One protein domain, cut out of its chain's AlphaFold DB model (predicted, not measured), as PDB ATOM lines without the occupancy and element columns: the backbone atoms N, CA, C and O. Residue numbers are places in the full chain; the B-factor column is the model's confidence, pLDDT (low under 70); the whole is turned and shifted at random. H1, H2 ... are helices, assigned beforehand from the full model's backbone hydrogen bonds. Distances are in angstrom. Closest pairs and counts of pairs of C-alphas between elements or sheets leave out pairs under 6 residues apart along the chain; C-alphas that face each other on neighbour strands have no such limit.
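Overview. This is residues 278 to 386 of the 551 residues of an uncharacterized protein of Chloropicon primus (UniProt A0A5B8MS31). Two lobes sit side by side along the longest axis, each made of four mostly short helices joined by much loop: H1 to H4 in one, H5 to H8 in the other. Few of the helices meet; H5, the longest, lies in the second lobe, and the loop of residues 360 to 367 folds back from H6 toward the middle of the domain. The printed part has 109 residues with eight named helices, H1 to H8 in order along the chain, and no named strand; the class is all helix. The whole is compact, with a radius of gyration of the C-alphas of 14.3 A and spans of 40 by 27 by 23 A.

Along the chain. H1, residues 278 to 286, begins at C-alpha 278 at (-22.801, 20.481, 3.961) and is 12.1 A long from first to last C-alpha. H2, residues 292 to 300, is 12.4 A long. H3, residues 312 to 315, and H4, residues 323 to 326, have four residues each. H5, residues 331 to 344, begins at C-alpha 331 at (-6.668, 18.467, 16.049) and is 20.1 A long. H6, residues 350 to 359, is 14.1 A long. H7, residues 370 to 373, and H8, residues 381 to 384, have four residues each, and H8 ends at C-alpha 384 at (8.085, 19.394, 14.944).

Arrangement. H1 and H2 are close but not clearly touching and about perpendicular at 79 degrees, the closest C-alphas being those of Ala 284 and Trp 295, 7.9 A apart. H1 and H4 only just touch, with 3 pairs of C-alphas within 8 A, the closest those of Arg 281 and Phe 326 at 5.6 A. H3 touches no helix. H4 and H5 are close but not clearly touching, the closest C-alphas being those of Cys 324 and Arg 331 at 6.3 A. H5, with residues 339 to 343 alone, only just touches H8 over 3 pairs of C-alphas within 8 A; the closest are those of Lys 339 and Phe 384, 5.2 A apart. H5 and H7 are near each other, with 5 pairs of C-alphas within 10 A. H6 and H8 are close but not clearly touching, the closest C-alphas being those of Lys 350 and Trp 381 at 6.5 A. Among the pairs that stay apart are H2 and H6, and H3 and H5. Every O i to N i+4 pair is within hydrogen-bond range in H1, H2, H5 and H6; H3, H4, H7 and H8 are too short for such a pair, and their single O i to N i+3 pair is within range in H4, H7 and H8 but not in H3.

Size, cuts and confidence. The C-alphas of Gly 306 and Lys 382, the two farthest apart, are 41.1 A apart. The printed part has no cut. The link from H2 to H3, 11 residues, is long. The mean pLDDT of the printed part is 74.8, and 22 residues are under 70, among them residues 330 to 337 and 358 to 367.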
ATOM      1  N   LEU A 278     -22.445  21.706   3.242       78.19
ATOM      2  CA  LEU A 278     -22.801  20.481   3.961       78.19
ATOM      3  C   LEU A 278     -22.558  19.236   3.105       78.19
ATOM      4  O   LEU A 278     -21.859  18.340   3.564       78.19
ATOM      5  N   ARG A 279     -23.029  19.207   1.849       77.50
ATOM      6  CA  ARG A 279     -22.819  18.052   0.958       77.50
ATOM      7  C   ARG A 279     -21.341  17.797   0.685       77.50
ATOM      8  O   ARG A 279     -20.907  16.651   0.755       77.50
ATOM      9  N   LEU A 280     -20.560  18.849   0.419       84.12
ATOM     10  CA  LEU A 280     -19.115  18.702   0.216       84.12
ATOM     11  C   LEU A 280     -18.425  18.158   1.469       84.12
ATOM     12  O   LEU A 280     -17.558  17.290   1.380       84.12
ATOM     13  N   ARG A 281     -18.809  18.669   2.640       83.56
ATOM     14  CA  ARG A 281     -18.238  18.261   3.921       83.56
ATOM     15  C   ARG A 281     -18.599  16.820   4.272       83.56
ATOM     16  O   ARG A 281     -17.736  16.083   4.738       83.56
ATOM     17  N   ASP A 282     -19.835  16.402   4.035       82.62
ATOM     18  CA  ASP A 282     -20.281  15.038   4.326       82.62
ATOM     19  C   ASP A 282     -19.635  14.025   3.373       82.62
ATOM     20  O   ASP A 282     -19.198  12.962   3.811       82.62
ATOM     21  N   TYR A 283     -19.444  14.396   2.104       85.69
ATOM     22  CA  TYR A 283     -18.666  13.610   1.147       85.69
ATOM     23  C   TYR A 283     -17.184  13.505   1.525       85.69
ATOM     24  O   TYR A 283     -16.614  12.418   1.557       85.69
ATOM     25  N   ALA A 284     -16.541  14.609   1.903       85.50
ATOM     26  CA  ALA A 284     -15.147  14.565   2.339       85.50
ATOM     27  C   ALA A 284     -14.943  13.682   3.584       85.50
ATOM     28  O   ALA A 284     -13.909  13.023   3.722       85.50
ATOM     29  N   ARG A 285     -15.948  13.627   4.465       86.31
ATOM     30  CA  ARG A 285     -15.965  12.751   5.645       86.31
ATOM     31  C   ARG A 285     -16.250  11.293   5.294       86.31
ATOM     32  O   ARG A 285     -15.664  10.415   5.925       86.31
ATOM     33  N   SER A 286     -17.085  11.021   4.291       84.88
ATOM     34  CA  SER A 286     -17.349   9.649   3.832       84.88
ATOM     35  C   SER A 286     -16.115   9.002   3.198       84.88
ATOM     36  O   SER A 286     -15.904   7.804   3.365       84.88
ATOM     37  N   LEU A 287     -15.240   9.799   2.575       85.94
ATOM     38  CA  LEU A 287     -13.944   9.343   2.056       85.94
ATOM     39  C   LEU A 287     -12.923   8.995   3.156       85.94
ATOM     40  O   LEU A 287     -11.868   8.441   2.851       85.94
ATOM     41  N   GLN A 288     -13.205   9.331   4.423       81.44
ATOM     42  CA  GLN A 288     -12.355   9.051   5.591       81.44
ATOM     43  C   GLN A 288     -10.888   9.483   5.415       81.44
ATOM     44  O   GLN A 288      -9.949   8.839   5.899       81.44
ATOM     45  N   LEU A 289     -10.668  10.595   4.712       82.12
ATOM     46  CA  LEU A 289      -9.325  11.084   4.437       82.12
ATOM     47  C   LEU A 289      -8.716  11.674   5.705       82.12
ATOM     48  O   LEU A 289      -9.264  12.578   6.328       82.12
ATOM     49  N   LYS A 290      -7.535  11.181   6.072       73.25
ATOM     50  CA  LYS A 290      -6.810  11.656   7.259       73.25
ATOM     51  C   LYS A 290      -5.998  12.912   6.980       73.25
ATOM     52  O   LYS A 290      -5.701  13.673   7.897       73.25
ATOM     53  N   THR A 291      -5.605  13.111   5.725       71.94
ATOM     54  CA  THR A 291      -4.742  14.213   5.320       71.94
ATOM     55  C   THR A 291      -5.381  15.024   4.200       71.94
ATOM     56  O   THR A 291      -6.003  14.468   3.294       71.94
ATOM     57  N   PRO A 292      -5.161  16.342   4.197       74.88
ATOM     58  CA  PRO A 292      -5.555  17.179   3.073       74.88
ATOM     59  C   PRO A 292      -4.843  16.832   1.758       74.88
ATOM     60  O   PRO A 292      -5.408  16.994   0.683       74.88
ATOM     61  N   HIS A 293      -3.622  16.294   1.829       68.56
ATOM     62  CA  HIS A 293      -2.937  15.728   0.664       68.56
ATOM     63  C   HIS A 293      -3.739  14.639  -0.017       68.56
ATOM     64  O   HIS A 293      -3.735  14.569  -1.237       68.56
ATOM     65  N   ALA A 294      -4.372  13.760   0.760       79.00
ATOM     66  CA  ALA A 294      -5.141  12.678   0.182       79.00
ATOM     67  C   ALA A 294      -6.314  13.244  -0.632       79.00
ATOM     68  O   ALA A 294      -6.581  12.757  -1.722       79.00
ATOM     69  N   TRP A 295      -6.936  14.335  -0.169       83.12
ATOM     70  CA  TRP A 295      -7.965  15.053  -0.927       83.12
ATOM     71  C   TRP A 295      -7.407  15.650  -2.225       83.12
ATOM     72  O   TRP A 295      -7.926  15.375  -3.305       83.12
ATOM     73  N   LEU A 296      -6.311  16.411  -2.140       80.88
ATOM     74  CA  LEU A 296      -5.675  17.031  -3.310       80.88
ATOM     75  C   LEU A 296      -5.162  15.993  -4.317       80.88
ATOM     76  O   LEU A 296      -5.323  16.167  -5.518       80.88
ATOM     77  N   GLY A 297      -4.593  14.891  -3.833       79.69
ATOM     78  CA  GLY A 297      -4.114  13.790  -4.659       79.69
ATOM     79  C   GLY A 297      -5.252  13.060  -5.367       79.69
ATOM     80  O   GLY A 297      -5.124  12.747  -6.546       79.69
ATOM     81  N   LEU A 298      -6.387  12.835  -4.696       84.62
ATOM     82  CA  LEU A 298      -7.582  12.273  -5.334       84.62
ATOM     83  C   LEU A 298      -8.181  13.235  -6.363       84.62
ATOM     84  O   LEU A 298      -8.631  12.783  -7.416       84.62
ATOM     85  N   HIS A 299      -8.148  14.542  -6.091       84.88
ATOM     86  CA  HIS A 299      -8.574  15.565  -7.041       84.88
ATOM     87  C   HIS A 299      -7.683  15.570  -8.292       84.88
ATOM     88  O   HIS A 299      -8.185  15.527  -9.410       84.88
ATOM     89  N   ASP A 300      -6.360  15.587  -8.116       79.38
ATOM     90  CA  ASP A 300      -5.390  15.606  -9.218       79.38
ATOM     91  C   ASP A 300      -5.410  14.312 -10.041       79.38
ATOM     92  O   ASP A 300      -5.159  14.336 -11.243       79.38
ATOM     93  N   GLN A 301      -5.762  13.189  -9.414       82.62
ATOM     94  CA  GLN A 301      -6.003  11.913 -10.093       82.62
ATOM     95  C   GLN A 301      -7.387  11.832 -10.759       82.62
ATOM     96  O   GLN A 301      -7.687  10.814 -11.380       82.62
ATOM     97  N   GLY A 302      -8.245  12.847 -10.601       82.00
ATOM     98  CA  GLY A 302      -9.614  12.846 -11.124       82.00
ATOM     99  C   GLY A 302     -10.517  11.775 -10.503       82.00
ATOM    100  O   GLY A 302     -11.507  11.382 -11.108       82.00
ATOM    101  N   LYS A 303     -10.168  11.270  -9.313       82.62
ATOM    102  CA  LYS A 303     -10.911  10.215  -8.600       82.62
ATOM    103  C   LYS A 303     -12.019  10.754  -7.700       82.62
ATOM    104  O   LYS A 303     -12.819   9.972  -7.196       82.62
ATOM    105  N   LEU A 304     -12.038  12.063  -7.455       80.50
ATOM    106  CA  LEU A 304     -13.147  12.702  -6.758       80.50
ATOM    107  C   LEU A 304     -14.356  12.806  -7.680       80.50
ATOM    108  O   LEU A 304     -14.227  12.977  -8.892       80.50
ATOM    109  N   GLU A 305     -15.540  12.741  -7.087       74.31
ATOM    110  CA  GLU A 305     -16.776  12.957  -7.821       74.31
ATOM    111  C   GLU A 305     -16.783  14.352  -8.468       74.31
ATOM    112  O   GLU A 305     -16.373  15.348  -7.857       74.31
ATOM    113  N   GLY A 306     -17.244  14.407  -9.723       68.25
ATOM    114  CA  GLY A 306     -17.277  15.622 -10.536       68.25
ATOM    115  C   GLY A 306     -17.956  16.789  -9.818       68.25
ATOM    116  O   GLY A 306     -19.012  16.629  -9.208       68.25
ATOM    117  N   GLY A 307     -17.319  17.963  -9.869       70.94
ATOM    118  CA  GLY A 307     -17.753  19.165  -9.152       70.94
ATOM    119  C   GLY A 307     -17.118  19.352  -7.770       70.94
ATOM    120  O   GLY A 307     -17.415  20.345  -7.109       70.94
ATOM    121  N   SER A 308     -16.247  18.439  -7.318       80.81
ATOM    122  CA  SER A 308     -15.468  18.635  -6.087       80.81
ATOM    123  C   SER A 308     -14.414  19.721  -6.308       80.81
ATOM    124  O   SER A 308     -13.547  19.537  -7.162       80.81
ATOM    125  N   PRO A 309     -14.424  20.837  -5.559       79.38
ATOM    126  CA  PRO A 309     -13.387  21.846  -5.701       79.38
ATOM    127  C   PRO A 309     -12.039  21.323  -5.189       79.38
ATOM    128  O   PRO A 309     -11.958  20.706  -4.122       79.38
ATOM    129  N   ARG A 310     -10.967  21.636  -5.929       78.62
ATOM    130  CA  ARG A 310      -9.574  21.381  -5.518       78.62
ATOM    131  C   ARG A 310      -9.272  22.001  -4.160       78.62
ATOM    132  O   ARG A 310      -8.723  21.338  -3.284       78.62
ATOM    133  N   ASP A 311      -9.701  23.250  -3.997       78.44
ATOM    134  CA  ASP A 311      -9.464  24.084  -2.828       78.44
ATOM    135  C   ASP A 311     -10.806  24.496  -2.187       78.44
ATOM    136  O   ASP A 311     -11.294  25.609  -2.390       78.44
ATOM    137  N   PRO A 312     -11.430  23.611  -1.378       82.25
ATOM    138  CA  PRO A 312     -12.718  23.874  -0.731       82.25
ATOM    139  C   PRO A 312     -12.757  25.157   0.107       82.25
ATOM    140  O   PRO A 312     -13.801  25.789   0.229       82.25
ATOM    141  N   HIS A 313     -11.622  25.552   0.683       76.88
ATOM    142  CA  HIS A 313     -11.503  26.731   1.536       76.88
ATOM    143  C   HIS A 313     -11.678  28.062   0.799       76.88
ATOM    144  O   HIS A 313     -12.125  29.032   1.411       76.88
ATOM    145  N   GLU A 314     -11.351  28.118  -0.492       72.31
ATOM    146  CA  GLU A 314     -11.541  29.321  -1.305       72.31
ATOM    147  C   GLU A 314     -13.013  29.467  -1.700       72.31
ATOM    148  O   GLU A 314     -13.613  30.525  -1.508       72.31
ATOM    149  N   VAL A 315     -13.622  28.366  -2.155       76.38
ATOM    150  CA  VAL A 315     -15.030  28.318  -2.580       76.38
ATOM    151  C   VAL A 315     -15.979  28.525  -1.397       76.38
ATOM    152  O   VAL A 315     -16.944  29.280  -1.490       76.38
ATOM    153  N   TYR A 316     -15.678  27.913  -0.248       75.88
ATOM    154  CA  TYR A 316     -16.511  27.953   0.958       75.88
ATOM    155  C   TYR A 316     -15.930  28.825   2.069       75.88
ATOM    156  O   TYR A 316     -16.186  28.574   3.246       75.88
ATOM    157  N   SER A 317     -15.197  29.883   1.715       72.88
ATOM    158  CA  SER A 317     -14.511  30.779   2.664       72.88
ATOM    159  C   SER A 317     -15.383  31.261   3.833       72.88
ATOM    160  O   SER A 317     -14.906  31.379   4.958       72.88
ATOM    161  N   LYS A 318     -16.684  31.475   3.603       69.19
ATOM    162  CA  LYS A 318     -17.653  31.908   4.626       69.19
ATOM    163  C   LYS A 318     -17.951  30.853   5.702       69.19
ATOM    164  O   LYS A 318     -18.269  31.217   6.831       69.19
ATOM    165  N   TYR A 319     -17.896  29.571   5.351       71.31
ATOM    166  CA  TYR A 319     -18.232  28.445   6.236       71.31
ATOM    167  C   TYR A 319     -16.999  27.625   6.634       71.31
ATOM    168  O   TYR A 319     -17.086  26.721   7.464       71.31
ATOM    169  N   TRP A 320     -15.848  27.959   6.054       74.12
ATOM    170  CA  TRP A 320     -14.586  27.283   6.265       74.12
ATOM    171  C   TRP A 320     -13.986  27.608   7.635       74.12
ATOM    172  O   TRP A 320     -13.648  28.753   7.930       74.12
ATOM    173  N   ILE A 321     -13.799  26.580   8.465       70.94
ATOM    174  CA  ILE A 321     -13.128  26.712   9.767       70.94
ATOM    175  C   ILE A 321     -11.676  26.250   9.653       70.94
ATOM    176  O   ILE A 321     -10.744  26.968  10.012       70.94
ATOM    177  N   SER A 322     -11.473  25.016   9.193       70.44
ATOM    178  CA  SER A 322     -10.151  24.425   8.989       70.44
ATOM    179  C   SER A 322     -10.270  23.104   8.236       70.44
ATOM    180  O   SER A 322     -11.321  22.466   8.254       70.44
ATOM    181  N   TRP A 323      -9.154  22.626   7.687       74.44
ATOM    182  CA  TRP A 323      -9.062  21.279   7.121       74.44
ATOM    183  C   TRP A 323      -9.394  20.171   8.127       74.44
ATOM    184  O   TRP A 323      -9.947  19.144   7.752       74.44
ATOM    185  N   CYS A 324      -9.101  20.394   9.412       70.38
ATOM    186  CA  CYS A 324      -9.439  19.458  10.483       70.38
ATOM    187  C   CYS A 324     -10.961  19.328  10.660       70.38
ATOM    188  O   CYS A 324     -11.472  18.222  10.787       70.38
ATOM    189  N   ASP A 325     -11.686  20.450  10.621       79.50
ATOM    190  CA  ASP A 325     -13.154  20.460  10.687       79.50
ATOM    191  C   ASP A 325     -13.785  19.828   9.436       79.50
ATOM    192  O   ASP A 325     -14.715  19.021   9.535       79.50
ATOM    193  N   PHE A 326     -13.230  20.146   8.264       82.31
ATOM    194  CA  PHE A 326     -13.696  19.643   6.977       82.31
ATOM    195  C   PHE A 326     -13.600  18.114   6.883       82.31
ATOM    196  O   PHE A 326     -14.609  17.453   6.651       82.31
ATOM    197  N   LEU A 327     -12.424  17.547   7.166       82.94
ATOM    198  CA  LEU A 327     -12.172  16.100   7.104       82.94
ATOM    199  C   LEU A 327     -12.606  15.337   8.373       82.94
ATOM    200  O   LEU A 327     -12.397  14.132   8.465       82.94
ATOM    201  N   ALA A 328     -13.179  16.028   9.367       77.19
ATOM    202  CA  ALA A 328     -13.480  15.487  10.701       77.19
ATOM    203  C   ALA A 328     -12.269  14.837  11.408       77.19
ATOM    204  O   ALA A 328     -12.411  13.900  12.195       77.19
ATOM    205  N   VAL A 329     -11.066  15.362  11.161       70.31
ATOM    206  CA  VAL A 329      -9.830  14.887  11.794       70.31
ATOM    207  C   VAL A 329      -9.618  15.636  13.106       70.31
ATOM    208  O   VAL A 329      -9.635  16.869  13.154       70.31
ATOM    209  N   GLN A 330      -9.383  14.894  14.190       61.62
ATOM    210  CA  GLN A 330      -9.080  15.481  15.497       61.62
ATOM    211  C   GLN A 330      -7.817  16.350  15.415       61.62
ATOM    212  O   GLN A 330      -6.820  15.942  14.819       61.62
ATOM    213  N   ARG A 331      -7.817  17.530  16.056       56.16
ATOM    214  CA  ARG A 331      -6.668  18.467  16.049       56.16
ATOM    215  C   ARG A 331      -5.341  17.796  16.438       56.16
ATOM    216  O   ARG A 331      -4.331  18.047  15.787       56.16
ATOM    217  N   HIS A 332      -5.386  16.874  17.399       56.28
ATOM    218  CA  HIS A 332      -4.248  16.048  17.811       56.28
ATOM    219  C   HIS A 332      -3.725  15.123  16.698       56.28
ATOM    220  O   HIS A 332      -2.518  14.969  16.519       56.28
ATOM    221  N   GLN A 333      -4.622  14.516  15.914       56.44
ATOM    222  CA  GLN A 333      -4.240  13.676  14.774       56.44
ATOM    223  C   GLN A 333      -3.671  14.523  13.631       56.44
ATOM    224  O   GLN A 333      -2.690  14.120  13.012       56.44
ATOM    225  N   ALA A 334      -4.215  15.719  13.396       63.69
ATOM    226  CA  ALA A 334      -3.685  16.650  12.403       63.69
ATOM    227  C   ALA A 334      -2.285  17.167  12.772       63.69
ATOM    228  O   ALA A 334      -1.426  17.262  11.898       63.69
ATOM    229  N   PHE A 335      -2.024  17.442  14.056       68.81
ATOM    230  CA  PHE A 335      -0.681  17.785  14.533       68.81
ATOM    231  C   PHE A 335       0.302  16.624  14.349       68.81
ATOM    232  O   PHE A 335       1.411  16.836  13.860       68.81
ATOM    233  N   PHE A 336      -0.104  15.394  14.686       68.25
ATOM    234  CA  PHE A 336       0.729  14.207  14.487       68.25
ATOM    235  C   PHE A 336       1.072  13.989  13.006       68.25
ATOM    236  O   PHE A 336       2.234  13.794  12.668       68.25
ATOM    237  N   LEU A 337       0.088  14.102  12.112       66.38
ATOM    238  CA  LEU A 337       0.294  13.953  10.669       66.38
ATOM    239  C   LEU A 337       1.163  15.076  10.086       66.38
ATOM    240  O   LEU A 337       2.058  14.805   9.291       66.38
ATOM    241  N   ALA A 338       0.953  16.325  10.515       72.25
ATOM    242  CA  ALA A 338       1.805  17.446  10.120       72.25
ATOM    243  C   ALA A 338       3.257  17.255  10.591       72.25
ATOM    244  O   ALA A 338       4.188  17.628   9.883       72.25
ATOM    245  N   LYS A 339       3.446  16.647  11.768       77.19
ATOM    246  CA  LYS A 339       4.756  16.322  12.335       77.19
ATOM    247  C   LYS A 339       5.459  15.200  11.570       77.19
ATOM    248  O   LYS A 339       6.656  15.306  11.330       77.19
ATOM    249  N   GLU A 340       4.745  14.147  11.180       74.88
ATOM    250  CA  GLU A 340       5.301  13.067  10.350       74.88
ATOM    251  C   GLU A 340       5.697  13.581   8.958       74.88
ATOM    252  O   GLU A 340       6.818  13.350   8.523       74.88
ATOM    253  N   PHE A 341       4.861  14.404   8.319       76.25
ATOM    254  CA  PHE A 341       5.220  15.028   7.040       76.25
ATOM    255  C   PHE A 341       6.449  15.942   7.156       76.25
ATOM    256  O   PHE A 341       7.357  15.903   6.332       76.25
ATOM    257  N   ALA A 342       6.516  16.748   8.218       77.50
ATOM    258  CA  ALA A 342       7.670  17.602   8.472       77.50
ATOM    259  C   ALA A 342       8.965  16.811   8.733       77.50
ATOM    260  O   ALA A 342      10.049  17.324   8.457       77.50
ATOM    261  N   ARG A 343       8.856  15.575   9.239       77.56
ATOM    262  CA  ARG A 343       9.976  14.641   9.435       77.56
ATOM    263  C   ARG A 343      10.434  13.997   8.133       77.56
ATOM    264  O   ARG A 343      11.633  13.875   7.930       77.56
ATOM    265  N   GLU A 344       9.504  13.609   7.264       77.06
ATOM    266  CA  GLU A 344       9.820  13.041   5.945       77.06
ATOM    267  C   GLU A 344      10.571  14.033   5.050       77.06
ATOM    268  O   GLU A 344      11.434  13.632   4.274       77.06
ATOM    269  N   LEU A 345      10.279  15.330   5.185       77.31
ATOM    270  CA  LEU A 345      10.956  16.384   4.429       77.31
ATOM    271  C   LEU A 345      12.393  16.684   4.905       77.31
ATOM    272  O   LEU A 345      13.089  17.431   4.225       77.31
ATOM    273  N   ASP A 346      12.822  16.140   6.054       78.12
ATOM    274  CA  ASP A 346      14.155  16.327   6.668       78.12
ATOM    275  C   ASP A 346      14.656  17.790   6.677       78.12
ATOM    276  O   ASP A 346      15.818  18.101   6.407       78.12
ATOM    277  N   LEU A 347      13.751  18.730   6.970       81.75
ATOM    278  CA  LEU A 347      14.058  20.161   6.972       81.75
ATOM    279  C   LEU A 347      14.811  20.563   8.249       81.75
ATOM    280  O   LEU A 347      14.487  20.145   9.367       81.75
ATOM    281  N   LYS A 348      15.814  21.431   8.100       75.81
ATOM    282  CA  LYS A 348      16.738  21.796   9.182       75.81
ATOM    283  C   LYS A 348      16.238  22.923  10.060       75.81
ATOM    284  O   LYS A 348      16.560  22.955  11.240       75.81
ATOM    285  N   ASP A 349      15.477  23.865   9.532       80.81
ATOM    286  CA  ASP A 349      15.103  25.035  10.316       80.81
ATOM    287  C   ASP A 349      13.753  25.605   9.889       80.81
ATOM    288  O   ASP A 349      13.225  25.321   8.812       80.81
ATOM    289  N   LYS A 350      13.198  26.469  10.749       82.50
ATOM    290  CA  LYS A 350      11.978  27.236  10.457       82.50
ATOM    291  C   LYS A 350      12.076  27.972   9.117       82.50
ATOM    292  O   LYS A 350      11.076  28.135   8.426       82.50
ATOM    293  N   GLU A 351      13.265  28.455   8.778       79.06
ATOM    294  CA  GLU A 351      13.526  29.203   7.548       79.06
ATOM    295  C   GLU A 351      13.383  28.313   6.314       79.06
ATOM    296  O   GLU A 351      12.726  28.715   5.357       79.06
ATOM    297  N   GLU A 352      13.894  27.081   6.369       79.50
ATOM    298  CA  GLU A 352      13.715  26.088   5.308       79.50
ATOM    299  C   GLU A 352      12.257  25.647   5.199       79.50
ATOM    300  O   GLU A 352      11.736  25.579   4.094       79.50
ATOM    301  N   TRP A 353      11.561  25.464   6.326       81.56
ATOM    302  CA  TRP A 353      10.116  25.223   6.331       81.56
ATOM    303  C   TRP A 353       9.341  26.358   5.664       81.56
ATOM    304  O   TRP A 353       8.502  26.129   4.804       81.56
ATOM    305  N   THR A 354       9.646  27.605   6.015       77.88
ATOM    306  CA  THR A 354       8.959  28.776   5.454       77.88
ATOM    307  C   THR A 354       9.292  28.957   3.969       77.88
ATOM    308  O   THR A 354       8.430  29.341   3.186       77.88
ATOM    309  N   SER A 355      10.534  28.679   3.570       77.12
ATOM    310  CA  SER A 355      10.969  28.672   2.170       77.12
ATOM    311  C   SER A 355      10.243  27.585   1.376       77.12
ATOM    312  O   SER A 355       9.678  27.861   0.320       77.12
ATOM    313  N   TYR A 356      10.163  26.376   1.931       75.25
ATOM    314  CA  TYR A 356       9.415  25.262   1.364       75.25
ATOM    315  C   TYR A 356       7.932  25.616   1.208       75.25
ATOM    316  O   TYR A 356       7.392  25.477   0.119       75.25
ATOM    317  N   CYS A 357       7.303  26.201   2.231       72.75
ATOM    318  CA  CYS A 357       5.915  26.665   2.161       72.75
ATOM    319  C   CYS A 357       5.670  27.739   1.088       72.75
ATOM    320  O   CYS A 357       4.554  27.863   0.592       72.75
ATOM    321  N   LYS A 358       6.690  28.541   0.757       65.56
ATOM    322  CA  LYS A 358       6.606  29.613  -0.248       65.56
ATOM    323  C   LYS A 358       6.857  29.126  -1.671       65.56
ATOM    324  O   LYS A 358       6.281  29.679  -2.603       65.56
ATOM    325  N   HIS A 359       7.741  28.147  -1.844       59.94
ATOM    326  CA  HIS A 359       8.164  27.657  -3.159       59.94
ATOM    327  C   HIS A 359       7.430  26.390  -3.599       59.94
ATOM    328  O   HIS A 359       7.242  26.176  -4.796       59.94
ATOM    329  N   CYS A 360       6.986  25.565  -2.656       57.50
ATOM    330  CA  CYS A 360       6.165  24.396  -2.915       57.50
ATOM    331  C   CYS A 360       4.708  24.742  -2.601       57.50
ATOM    332  O   CYS A 360       4.415  25.342  -1.566       57.50
ATOM    333  N   LYS A 361       3.779  24.359  -3.488       53.50
ATOM    334  CA  LYS A 361       2.348  24.416  -3.169       53.50
ATOM    335  C   LYS A 361       2.128  23.522  -1.964       53.50
ATOM    336  O   LYS A 361       2.233  22.301  -2.071       53.50
ATOM    337  N   MET A 362       1.886  24.156  -0.821       58.56
ATOM    338  CA  MET A 362       1.649  23.429   0.404       58.56
ATOM    339  C   MET A 362       0.469  22.487   0.193       58.56
ATOM    340  O   MET A 362      -0.547  22.874  -0.388       58.56
ATOM    341  N   PRO A 363       0.572  21.265   0.696       55.00
ATOM    342  CA  PRO A 363      -0.573  20.395   0.788       55.00
ATOM    343  C   PRO A 363      -1.568  20.988   1.768       55.00
ATOM    344  O   PRO A 363      -1.336  21.022   2.980       55.00
ATOM    345  N   GLY A 364      -2.632  21.546   1.201       50.47
ATOM    346  CA  GLY A 364      -3.497  22.517   1.849       50.47
ATOM    347  C   GLY A 364      -4.069  21.994   3.150       50.47
ATOM    348  O   GLY A 364      -5.075  21.336   3.137       50.47
ATOM    349  N   GLY A 365      -3.456  22.288   4.287       56.62
ATOM    350  CA  GLY A 365      -3.933  21.864   5.605       56.62
ATOM    351  C   GLY A 365      -2.825  21.450   6.553       56.62
ATOM    352  O   GLY A 365      -3.083  21.264   7.742       56.62
ATOM    353  N   ILE A 366      -1.582  21.460   6.073       65.25
ATOM    354  CA  ILE A 366      -0.474  21.853   6.927       65.25
ATOM    355  C   ILE A 366      -0.377  23.382   6.891       65.25
ATOM    356  O   ILE A 366      -0.168  23.964   5.826       65.25
ATOM    357  N   PRO A 367      -0.563  24.058   8.031       67.50
ATOM    358  CA  PRO A 367      -0.442  25.503   8.070       67.50
ATOM    359  C   PRO A 367       0.994  25.970   7.834       67.50
ATOM    360  O   PRO A 367       1.936  25.366   8.341       67.50
ATOM    361  N   GLU A 368       1.154  27.111   7.155       70.38
ATOM    362  CA  GLU A 368       2.454  27.782   6.980       70.38
ATOM    363  C   GLU A 368       3.110  28.095   8.337       70.38
ATOM    364  O   GLU A 368       4.318  27.943   8.513       70.38
ATOM    365  N   ASN A 369       2.288  28.471   9.323       76.44
ATOM    366  CA  ASN A 369       2.692  28.748  10.700       76.44
ATOM    367  C   ASN A 369       2.080  27.714  11.667       76.44
ATOM    368  O   ASN A 369       1.085  28.008  12.344       76.44
ATOM    369  N   PRO A 370       2.645  26.494  11.745       77.31
ATOM    370  CA  PRO A 370       2.148  25.444  12.631       77.31
ATOM    371  C   PRO A 370       2.342  25.792  14.114       77.31
ATOM    372  O   PRO A 370       1.556  25.355  14.952       77.31
ATOM    373  N   ASP A 371       3.307  26.657  14.432       77.56
ATOM    374  CA  ASP A 371       3.543  27.195  15.775       77.56
ATOM    375  C   ASP A 371       2.353  27.988  16.331       77.56
ATOM    376  O   ASP A 371       2.068  27.925  17.529       77.56
ATOM    377  N   LYS A 372       1.629  28.709  15.470       74.94
ATOM    378  CA  LYS A 372       0.438  29.479  15.865       74.94
ATOM    379  C   LYS A 372      -0.810  28.609  15.983       74.94
ATOM    380  O   LYS A 372      -1.629  28.833  16.870       74.94
ATOM    381  N   ILE A 373      -0.957  27.630  15.092       73.19
ATOM    382  CA  ILE A 373      -2.184  26.829  14.972       73.19
ATOM    383  C   ILE A 373      -2.208  25.664  15.960       73.19
ATOM    384  O   ILE A 373      -3.247  25.400  16.561       73.19
ATOM    385  N   TYR A 374      -1.062  25.034  16.211       75.31
ATOM    386  CA  TYR A 374      -0.931  23.946  17.181       75.31
ATOM    387  C   TYR A 374      -0.348  24.422  18.511       75.31
ATOM    388  O   TYR A 374       0.336  23.666  19.190       75.31
ATOM    389  N   SER A 375      -0.606  25.673  18.901       71.19
ATOM    390  CA  SER A 375       0.013  26.319  20.069       71.19
ATOM    391  C   SER A 375      -0.084  25.507  21.370       71.19
ATOM    392  O   SER A 375       0.840  25.546  22.179       71.19
ATOM    393  N   GLN A 376      -1.156  24.730  21.552       68.44
ATOM    394  CA  GLN A 376      -1.363  23.863  22.719       68.44
ATOM    395  C   GLN A 376      -0.475  22.604  22.723       68.44
ATOM    396  O   GLN A 376      -0.124  22.100  23.788       68.44
ATOM    397  N   GLU A 377      -0.086  22.102  21.552       70.00
ATOM    398  CA  GLU A 377       0.709  20.874  21.380       70.00
ATOM    399  C   GLU A 377       2.156  21.162  20.951       70.00
ATOM    400  O   GLU A 377       3.019  20.279  20.947       70.00
ATOM    401  N   TRP A 378       2.439  22.420  20.616       80.38
ATOM    402  CA  TRP A 378       3.700  22.870  20.063       80.38
ATOM    403  C   TRP A 378       4.826  22.848  21.098       80.38
ATOM    404  O   TRP A 378       4.902  23.676  22.006       80.38
ATOM    405  N   ARG A 379       5.778  21.929  20.925       75.56
ATOM    406  CA  ARG A 379       6.976  21.820  21.783       75.56
ATOM    407  C   ARG A 379       8.214  22.511  21.201       75.56
ATOM    408  O   ARG A 379       9.301  22.395  21.769       75.56
ATOM    409  N   GLY A 380       8.052  23.237  20.092       81.75
ATOM    410  CA  GLY A 380       9.113  23.945  19.378       81.75
ATOM    411  C   GLY A 380       9.458  23.326  18.022       81.75
ATOM    412  O   GLY A 380       9.231  22.143  17.787       81.75
ATOM    413  N   TRP A 381      10.085  24.129  17.157       81.62
ATOM    414  CA  TRP A 381      10.463  23.750  15.787       81.62
ATOM    415  C   TRP A 381      11.303  22.476  15.711       81.62
ATOM    416  O   TRP A 381      11.078  21.646  14.845       81.62
ATOM    417  N   LYS A 382      12.205  22.267  16.675       78.75
ATOM    418  CA  LYS A 382      13.024  21.050  16.730       78.75
ATOM    419  C   LYS A 382      12.200  19.788  16.963       78.75
ATOM    420  O   LYS A 382      12.491  18.760  16.376       78.75
ATOM    421  N   ASP A 383      11.168  19.862  17.807       80.19
ATOM    422  CA  ASP A 383      10.285  18.714  18.030       80.19
ATOM    423  C   ASP A 383       9.446  18.431  16.779       80.19
ATOM    424  O   ASP A 383       9.326  17.274  16.385       80.19
ATOM    425  N   PHE A 384       8.922  19.481  16.141       80.38
ATOM    426  CA  PHE A 384       8.085  19.394  14.944       80.38
ATOM    427  C   PHE A 384       8.831  18.844  13.718       80.38
ATOM    428  O   PHE A 384       8.339  17.923  13.083       80.38
ATOM    429  N   LEU A 385      10.049  19.326  13.455       82.44
ATOM    430  CA  LEU A 385      10.898  18.884  12.340       82.44
ATOM    431  C   LEU A 385      11.620  17.547  12.612       82.44
ATOM    432  O   LEU A 385      12.496  17.149  11.861       82.44
ATOM    433  N   GLY A 386      11.324  16.859  13.724       71.50
ATOM    434  CA  GLY A 386      11.963  15.574  14.041       71.50
ATOM    435  C   GLY A 386      13.402  15.651  14.526       71.50
ATOM    436  O   GLY A 386      14.030  14.615  14.737       71.50
TER     437      GLY A 386